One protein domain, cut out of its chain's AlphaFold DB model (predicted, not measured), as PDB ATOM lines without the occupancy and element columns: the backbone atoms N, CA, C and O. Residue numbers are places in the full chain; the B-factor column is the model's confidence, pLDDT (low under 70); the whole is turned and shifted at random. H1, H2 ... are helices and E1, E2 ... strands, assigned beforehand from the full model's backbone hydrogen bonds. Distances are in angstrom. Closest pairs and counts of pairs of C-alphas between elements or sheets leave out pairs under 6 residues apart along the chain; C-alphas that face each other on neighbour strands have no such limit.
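Overview. This is residues 524 to 586 of the 602 residues of an uncharacterized protein of Dentipellis sp. KUC8613 (UniProt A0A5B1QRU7). One long straight helix, H1, sticks out like a handle from a small twisted sheet of four short strands, with residues 524 to 537 standing free and the far end of the helix grazing the sheet. The sheet is two hairpins side by side, E1 with E2 and E3 with E4, joined through E2 and E4, and a long loop, residues 555 to 570, leads from the one hairpin to the other. The printed part has 63 residues with one named helix and four named strands, along the chain H1, E1, E2, E3, E4; the sheet's order is E1, E2, E4, E3, all antiparallel, and the class is mixed, helices and strands. The whole is loose, with a radius of gyration of the C-alphas of 13.7 A and spans of 39 by 28 by 22 A.

Arrangement. H1, residues 524 to 542, has every O i to N i+4 pair within hydrogen-bond range. A tight link joins it to E1, residues 543 to 545, an edge strand. E1 forms a hairpin with E2, residues 551 to 554, at 143 degrees between their directions; N 544 and O 552 are 2.8 A apart. H1 only grazes the sheet, with its residues 537 to 542; its closest C-alphas to E2 are those of Arg 542 and Lys 554, 5.0 A apart. A long link of 16 residues leads to E3, residues 571 to 574, the other edge strand, which is apart from both E1 and E2. E3 forms a hairpin with E4, residues 577 to 581, at 136 degrees, with N 579 and O 572 2.8 A apart. The inner strands E2 and E4 are antiparallel neighbours at 139 degrees; N 553 and O 580 are 2.8 A apart. The sheet is only just strongly twisted, its C-alphas lying up to 4.2 A off its best plane.

Along the chain. H1 begins with C-alpha 524 at (174.439, 182.147, 187.192), ends with C-alpha 542 at (171.841, 156.464, 179.191) and is 27.0 A long. E1 measures 7.0 A, E2 10.1 A and E3 9.9 A from first to last C-alpha. E4 measures 12.9 A and ends with C-alpha 581 at (180.661, 149.869, 183.169).

Size, cuts and confidence. The two C-alphas farthest apart are those of Phe 524 and Asp 548, at 41.3 A. Without the free residues 524 to 537 the body spans 28 by 20 by 20 A. The printed part has no cut. The link from E2 to E3 is long; the other links are tight. The model's mean pLDDT over the printed part is 80.5, and residues 562 to 564 and 584 to 586 are under 70.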
ATOM      1  N   PHE A 524     173.464 183.134 186.733       87.69
ATOM      2  CA  PHE A 524     174.439 182.147 187.192       87.69
ATOM      3  C   PHE A 524     173.762 180.879 187.725       87.69
ATOM      4  O   PHE A 524     174.076 179.783 187.265       87.69
ATOM      5  N   LEU A 525     172.806 181.019 188.649       82.38
ATOM      6  CA  LEU A 525     172.067 179.883 189.205       82.38
ATOM      7  C   LEU A 525     171.287 179.134 188.122       82.38
ATOM      8  O   LEU A 525     171.272 177.906 188.130       82.38
ATOM      9  N   GLN A 526     170.699 179.851 187.163       86.75
ATOM     10  CA  GLN A 526     170.025 179.243 186.021       86.75
ATOM     11  C   GLN A 526     170.995 178.414 185.171       86.75
ATOM     12  O   GLN A 526     170.710 177.254 184.903       86.75
ATOM     13  N   VAL A 527     172.159 178.959 184.806       83.88
ATOM     14  CA  VAL A 527     173.172 178.234 184.020       83.88
ATOM     15  C   VAL A 527     173.674 176.993 184.763       83.88
ATOM     16  O   VAL A 527     173.824 175.933 184.157       83.88
ATOM     17  N   VAL A 528     173.914 177.092 186.076       79.62
ATOM     18  CA  VAL A 528     174.310 175.940 186.904       79.62
ATOM     19  C   VAL A 528     173.197 174.890 186.936       79.62
ATOM     20  O   VAL A 528     173.475 173.703 186.773       79.62
ATOM     21  N   SER A 529     171.943 175.318 187.092       80.94
ATOM     22  CA  SER A 529     170.778 174.433 187.072       80.94
ATOM     23  C   SER A 529     170.629 173.738 185.721       80.94
ATOM     24  O   SER A 529     170.440 172.528 185.679       80.94
ATOM     25  N   GLU A 530     170.751 174.468 184.614       83.81
ATOM     26  CA  GLU A 530     170.670 173.926 183.255       83.81
ATOM     27  C   GLU A 530     171.789 172.916 182.986       83.81
ATOM     28  O   GLU A 530     171.521 171.840 182.453       83.81
ATOM     29  N   LEU A 531     173.026 173.209 183.405       78.00
ATOM     30  CA  LEU A 531     174.150 172.280 183.285       78.00
ATOM     31  C   LEU A 531     173.910 171.006 184.102       78.00
ATOM     32  O   LEU A 531     174.126 169.899 183.604       78.00
ATOM     33  N   TYR A 532     173.443 171.162 185.342       76.50
ATOM     34  CA  TYR A 532     173.114 170.043 186.217       76.50
ATOM     35  C   TYR A 532     171.988 169.185 185.632       76.50
ATOM     36  O   TYR A 532     172.118 167.963 185.585       76.50
ATOM     37  N   HIS A 533     170.916 169.803 185.129       81.31
ATOM     38  CA  HIS A 533     169.810 169.099 184.484       81.31
ATOM     39  C   HIS A 533     170.257 168.391 183.211       81.31
ATOM     40  O   HIS A 533     170.017 167.197 183.088       81.31
ATOM     41  N   ALA A 534     170.987 169.060 182.317       76.75
ATOM     42  CA  ALA A 534     171.490 168.448 181.090       76.75
ATOM     43  C   ALA A 534     172.380 167.227 181.380       76.75
ATOM     44  O   ALA A 534     172.249 166.186 180.730       76.75
ATOM     45  N   PHE A 535     173.256 167.326 182.383       75.00
ATOM     46  CA  PHE A 535     174.100 166.211 182.804       75.00
ATOM     47  C   PHE A 535     173.287 165.083 183.454       75.00
ATOM     48  O   PHE A 535     173.453 163.919 183.088       75.00
ATOM     49  N   SER A 536     172.378 165.416 184.375       78.25
ATOM     50  CA  SER A 536     171.469 164.463 185.024       78.25
ATOM     51  C   SER A 536     170.610 163.724 184.000       78.25
ATOM     52  O   SER A 536     170.474 162.506 184.077       78.25
ATOM     53  N   ASP A 537     170.032 164.435 183.039       86.62
ATOM     54  CA  ASP A 537     169.140 163.869 182.031       86.62
ATOM     55  C   ASP A 537     169.909 162.958 181.080       86.62
ATOM     56  O   ASP A 537     169.445 161.858 180.779       86.62
ATOM     57  N   MET A 538     171.127 163.343 180.685       87.75
ATOM     58  CA  MET A 538     172.028 162.457 179.950       87.75
ATOM     59  C   MET A 538     172.344 161.192 180.756       87.75
ATOM     60  O   MET A 538     172.260 160.089 180.215       87.75
ATOM     61  N   LEU A 539     172.704 161.343 182.036       83.06
ATOM     62  CA  LEU A 539     173.049 160.221 182.902       83.06
ATOM     63  C   LEU A 539     171.855 159.278 183.069       83.06
ATOM     64  O   LEU A 539     172.011 158.082 182.865       83.06
ATOM     65  N   LYS A 540     170.656 159.794 183.342       85.06
ATOM     66  CA  LYS A 540     169.428 158.996 183.474       85.06
ATOM     67  C   LYS A 540     169.031 158.312 182.171       85.06
ATOM     68  O   LYS A 540     168.720 157.129 182.179       85.06
ATOM     69  N   ALA A 541     169.057 159.033 181.050       88.44
ATOM     70  CA  ALA A 541     168.631 158.498 179.758       88.44
ATOM     71  C   ALA A 541     169.564 157.403 179.226       88.44
ATOM     72  O   ALA A 541     169.176 156.627 178.352       88.44
ATOM     73  N   ARG A 542     170.813 157.374 179.700       90.06
ATOM     74  CA  ARG A 542     171.841 156.464 179.191       90.06
ATOM     75  C   ARG A 542     172.351 155.477 180.220       90.06
ATOM     76  O   ARG A 542     173.030 154.543 179.811       90.06
ATOM     77  N   SER A 543     172.021 155.641 181.495       89.62
ATOM     78  CA  SER A 543     172.359 154.650 182.506       89.62
ATOM     79  C   SER A 543     171.294 153.565 182.569       89.62
ATOM     80  O   SER A 543     170.101 153.859 182.588       89.62
ATOM     81  N   SER A 544     171.713 152.308 182.610       86.81
ATOM     82  CA  SER A 544     170.824 151.174 182.823       86.81
ATOM     83  C   SER A 544     171.457 150.164 183.767       86.81
ATOM     84  O   SER A 544     172.652 149.872 183.690       86.81
ATOM     85  N   GLN A 545     170.632 149.629 184.663       86.12
ATOM     86  CA  GLN A 545     170.990 148.483 185.483       86.12
ATOM     87  C   GLN A 545     170.583 147.212 184.744       86.12
ATOM     88  O   GLN A 545     169.455 147.109 184.258       86.12
ATOM     89  N   GLN A 546     171.504 146.264 184.628       82.56
ATOM     90  CA  GLN A 546     171.209 144.946 184.082       82.56
ATOM     91  C   GLN A 546     170.655 144.016 185.176       82.56
ATOM     92  O   GLN A 546     170.823 144.293 186.366       82.56
ATOM     93  N   PRO A 547     169.993 142.906 184.800       77.81
ATOM     94  CA  PRO A 547     169.426 141.951 185.756       77.81
ATOM     95  C   PRO A 547     170.442 141.322 186.722       77.81
ATOM     96  O   PRO A 547     170.058 140.857 187.788       77.81
ATOM     97  N   ASP A 548     171.723 141.308 186.358       77.62
ATOM     98  CA  ASP A 548     172.843 140.832 187.181       77.62
ATOM     99  C   ASP A 548     173.351 141.883 188.191       77.62
ATOM    100  O   ASP A 548     174.324 141.643 188.903       77.62
ATOM    101  N   GLY A 549     172.698 143.047 188.260       78.81
ATOM    102  CA  GLY A 549     173.039 144.148 189.158       78.81
ATOM    103  C   GLY A 549     174.083 145.118 188.601       78.81
ATOM    104  O   GLY A 549     174.271 146.181 189.194       78.81
ATOM    105  N   ALA A 550     174.713 144.818 187.460       80.44
ATOM    106  CA  ALA A 550     175.736 145.679 186.877       80.44
ATOM    107  C   ALA A 550     175.134 146.974 186.305       80.44
ATOM    108  O   ALA A 550     174.077 146.977 185.665       80.44
ATOM    109  N   PHE A 551     175.822 148.092 186.541       87.25
ATOM    110  CA  PHE A 551     175.371 149.431 186.159       87.25
ATOM    111  C   PHE A 551     176.190 149.953 184.976       87.25
ATOM    112  O   PHE A 551     177.424 150.003 185.019       87.25
ATOM    113  N   PHE A 552     175.503 150.344 183.905       88.25
ATOM    114  CA  PHE A 552     176.122 150.691 182.631       88.25
ATOM    115  C   PHE A 552     175.678 152.052 182.133       88.25
ATOM    116  O   PHE A 552     174.520 152.403 182.284       88.25
ATOM    117  N   PHE A 553     176.563 152.759 181.436       90.56
ATOM    118  CA  PHE A 553     176.267 153.973 180.687       90.56
ATOM    119  C   PHE A 553     176.396 153.714 179.178       90.56
ATOM    120  O   PHE A 553     177.473 153.371 178.686       90.56
ATOM    121  N   LYS A 554     175.312 153.885 178.413       91.25
ATOM    122  CA  LYS A 554     175.279 153.688 176.957       91.25
ATOM    123  C   LYS A 554     176.092 154.764 176.237       91.25
ATOM    124  O   LYS A 554     175.728 155.946 176.214       91.25
ATOM    125  N   LEU A 555     177.163 154.343 175.572       88.19
ATOM    126  CA  LEU A 555     178.048 155.237 174.834       88.19
ATOM    127  C   LEU A 555     177.376 155.766 173.560       88.19
ATOM    128  O   LEU A 555     176.439 155.181 173.014       88.19
ATOM    129  N   PHE A 556     177.826 156.931 173.097       86.62
ATOM    130  CA  PHE A 556     177.328 157.537 171.866       86.62
ATOM    131  C   PHE A 556     177.919 156.809 170.657       86.62
ATOM    132  O   PHE A 556     179.132 156.755 170.501       86.62
ATOM    133  N   GLU A 557     177.057 156.282 169.787       80.81
ATOM    134  CA  GLU A 557     177.467 155.536 168.585       80.81
ATOM    135  C   GLU A 557     178.314 156.382 167.624       80.81
ATOM    136  O   GLU A 557     179.174 155.861 166.921       80.81
ATOM    137  N   THR A 558     178.101 157.698 167.631       77.19
ATOM    138  CA  THR A 558     178.789 158.668 166.775       77.19
ATOM    139  C   THR A 558     180.093 159.207 167.364       77.19
ATOM    140  O   THR A 558     180.775 159.985 166.698       77.19
ATOM    141  N   VAL A 559     180.454 158.832 168.596       73.19
ATOM    142  CA  VAL A 559     181.612 159.389 169.310       73.19
ATOM    143  C   VAL A 559     182.670 158.309 169.508       73.19
ATOM    144  O   VAL A 559     182.397 157.223 170.018       73.19
ATOM    145  N   THR A 560     183.907 158.612 169.115       73.44
ATOM    146  CA  THR A 560     185.058 157.750 169.385       73.44
ATOM    147  C   THR A 560     185.562 157.966 170.810       73.44
ATOM    148  O   THR A 560     185.624 159.086 171.313       73.44
ATOM    149  N   ILE A 561     185.932 156.876 171.478       74.56
ATOM    150  CA  ILE A 561     186.492 156.925 172.830       74.56
ATOM    151  C   ILE A 561     187.986 157.207 172.687       74.56
ATOM    152  O   ILE A 561     188.723 156.347 172.204       74.56
ATOM    153  N   ALA A 562     188.419 158.407 173.073       65.88
ATOM    154  CA  ALA A 562     189.808 158.843 172.921       65.88
ATOM    155  C   ALA A 562     190.797 157.920 173.658       65.88
ATOM    156  O   ALA A 562     191.827 157.554 173.100       65.88
ATOM    157  N   ASP A 563     190.423 157.448 174.851       68.56
ATOM    158  CA  ASP A 563     191.286 156.652 175.734       68.56
ATOM    159  C   ASP A 563     190.868 155.178 175.812       68.56
ATOM    160  O   ASP A 563     191.044 154.517 176.837       68.56
ATOM    161  N   ALA A 564     190.300 154.639 174.727       68.12
ATOM    162  CA  ALA A 564     189.758 153.278 174.692       68.12
ATOM    163  C   ALA A 564     190.755 152.208 175.172       68.12
ATOM    164  O   ALA A 564     190.332 151.201 175.725       68.12
ATOM    165  N   GLY A 565     192.064 152.422 174.989       71.06
ATOM    166  CA  GLY A 565     193.104 151.517 175.486       71.06
ATOM    167  C   GLY A 565     193.106 151.391 177.013       71.06
ATOM    168  O   GLY A 565     193.130 150.276 177.532       71.06
ATOM    169  N   THR A 566     193.002 152.514 177.724       70.06
ATOM    170  CA  THR A 566     193.079 152.595 179.192       70.06
ATOM    171  C   THR A 566     191.833 152.030 179.872       70.06
ATOM    172  O   THR A 566     191.930 151.361 180.897       70.06
ATOM    173  N   VAL A 567     190.659 152.253 179.279       75.12
ATOM    174  CA  VAL A 567     189.356 151.843 179.841       75.12
ATOM    175  C   VAL A 567     188.719 150.666 179.100       75.12
ATOM    176  O   VAL A 567     187.544 150.374 179.295       75.12
ATOM    177  N   SER A 568     189.482 149.971 178.254       77.56
ATOM    178  CA  SER A 568     189.011 148.832 177.449       77.56
ATOM    179  C   SER A 568     188.304 147.762 178.284       77.56
ATOM    180  O   SER A 568     187.263 147.260 177.876       77.56
ATOM    181  N   HIS A 569     188.822 147.479 179.480       80.44
ATOM    182  CA  HIS A 569     188.255 146.517 180.430       80.44
ATOM    183  C   HIS A 569     186.894 146.935 181.018       80.44
ATOM    184  O   HIS A 569     186.161 146.084 181.515       80.44
ATOM    185  N   LEU A 570     186.540 148.223 180.953       83.31
ATOM    186  CA  LEU A 570     185.252 148.758 181.408       83.31
ATOM    187  C   LEU A 570     184.243 148.905 180.265       83.31
ATOM    188  O   LEU A 570     183.085 149.229 180.515       83.31
ATOM    189  N   ILE A 571     184.649 148.706 179.009       85.88
ATOM    190  CA  ILE A 571     183.757 148.854 177.859       85.88
ATOM    191  C   ILE A 571     183.224 147.483 177.464       85.88
ATOM    192  O   ILE A 571     183.978 146.602 177.059       85.88
ATOM    193  N   VAL A 572     181.904 147.324 177.515       86.88
ATOM    194  CA  VAL A 572     181.219 146.095 177.100       86.88
ATOM    195  C   VAL A 572     180.331 146.352 175.891       86.88
ATOM    196  O   VAL A 572     179.836 147.462 175.680       86.88
ATOM    197  N   GLN A 573     180.111 145.319 175.082       86.56
ATOM    198  CA  GLN A 573     179.202 145.383 173.946       86.56
ATOM    199  C   GLN A 573     177.964 144.536 174.235       86.56
ATOM    200  O   GLN A 573     178.066 143.327 174.415       86.56
ATOM    201  N   LEU A 574     176.798 145.182 174.288       81.94
ATOM    202  CA  LEU A 574     175.512 144.553 174.589       81.94
ATOM    203  C   LEU A 574     174.507 144.944 173.501       81.94
ATOM    204  O   LEU A 574     174.327 146.127 173.211       81.94
ATOM    205  N   ASN A 575     173.854 143.958 172.883       81.88
ATOM    206  CA  ASN A 575     172.823 144.169 171.853       81.88
ATOM    207  C   ASN A 575     173.250 145.142 170.733       81.88
ATOM    208  O   ASN A 575     172.491 146.017 170.326       81.88
ATOM    209  N   GLY A 576     174.500 145.031 170.270       80.31
ATOM    210  CA  GLY A 576     175.051 145.864 169.194       80.31
ATOM    211  C   GLY A 576     175.524 147.262 169.615       80.31
ATOM    212  O   GLY A 576     176.262 147.886 168.856       80.31
ATOM    213  N   ALA A 577     175.204 147.726 170.827       84.50
ATOM    214  CA  ALA A 577     175.655 149.013 171.357       84.50
ATOM    215  C   ALA A 577     176.806 148.853 172.364       84.50
ATOM    216  O   ALA A 577     176.934 147.830 173.039       84.50
ATOM    217  N   LYS A 578     177.655 149.881 172.465       88.19
ATOM    218  CA  LYS A 578     178.756 149.929 173.436       88.19
ATOM    219  C   LYS A 578     178.296 150.600 174.726       88.19
ATOM    220  O   LYS A 578     177.633 151.637 174.685       88.19
ATOM    221  N   TYR A 579     178.696 150.039 175.854       88.69
ATOM    222  CA  TYR A 579     178.386 150.539 177.186       88.69
ATOM    223  C   TYR A 579     179.667 150.671 178.003       88.69
ATOM    224  O   TYR A 579     180.582 149.865 177.855       88.69
ATOM    225  N   LEU A 580     179.720 151.678 178.866       87.69
ATOM    226  CA  LEU A 580     180.746 151.839 179.887       87.69
ATOM    227  C   LEU A 580     180.213 151.305 181.214       87.69
ATOM    228  O   LEU A 580     179.133 151.700 181.648       87.69
ATOM    229  N   ARG A 581     180.969 150.426 181.858       85.94
ATOM    230  CA  ARG A 581     180.661 149.869 183.169       85.94
ATOM    231  C   ARG A 581     180.977 150.913 184.249       85.94
ATOM    232  O   ARG A 581     182.136 151.283 184.426       85.94
ATOM    233  N   ILE A 582     179.947 151.421 184.921       84.75
ATOM    234  CA  ILE A 582     180.045 152.518 185.906       84.75
ATOM    235  C   ILE A 582     179.751 152.060 187.344       84.75
ATOM    236  O   ILE A 582     179.845 152.856 188.271       84.75
ATOM    237  N   ASP A 583     179.447 150.777 187.546       75.00
ATOM    238  CA  ASP A 583     179.364 150.135 188.868       75.00
ATOM    239  C   ASP A 583     180.716 150.072 189.605       75.00
ATOM    240  O   ASP A 583     180.743 150.002 190.827       75.00
ATOM    241  N   SER A 584     181.836 150.201 188.890       61.81
ATOM    242  CA  SER A 584     183.181 150.395 189.458       61.81
ATOM    243  C   SER A 584     183.325 151.664 190.314       61.81
ATOM    244  O   SER A 584     184.305 151.817 191.033       61.81
ATOM    245  N   LEU A 585     182.342 152.571 190.272       56.12
ATOM    246  CA  LEU A 585     182.266 153.742 191.149       56.12
ATOM    247  C   LEU A 585     181.680 153.423 192.538       56.12
ATOM    248  O   LEU A 585     181.688 154.295 193.403       56.12
ATOM    249  N   ALA A 586     181.149 152.212 192.750       52.03
ATOM    250  CA  ALA A 586     180.398 151.824 193.944       52.03
ATOM    251  C   ALA A 586     181.212 151.032 194.991       52.03
ATOM    252  O   ALA A 586     180.612 150.397 195.857       52.03
TER     253      ALA A 586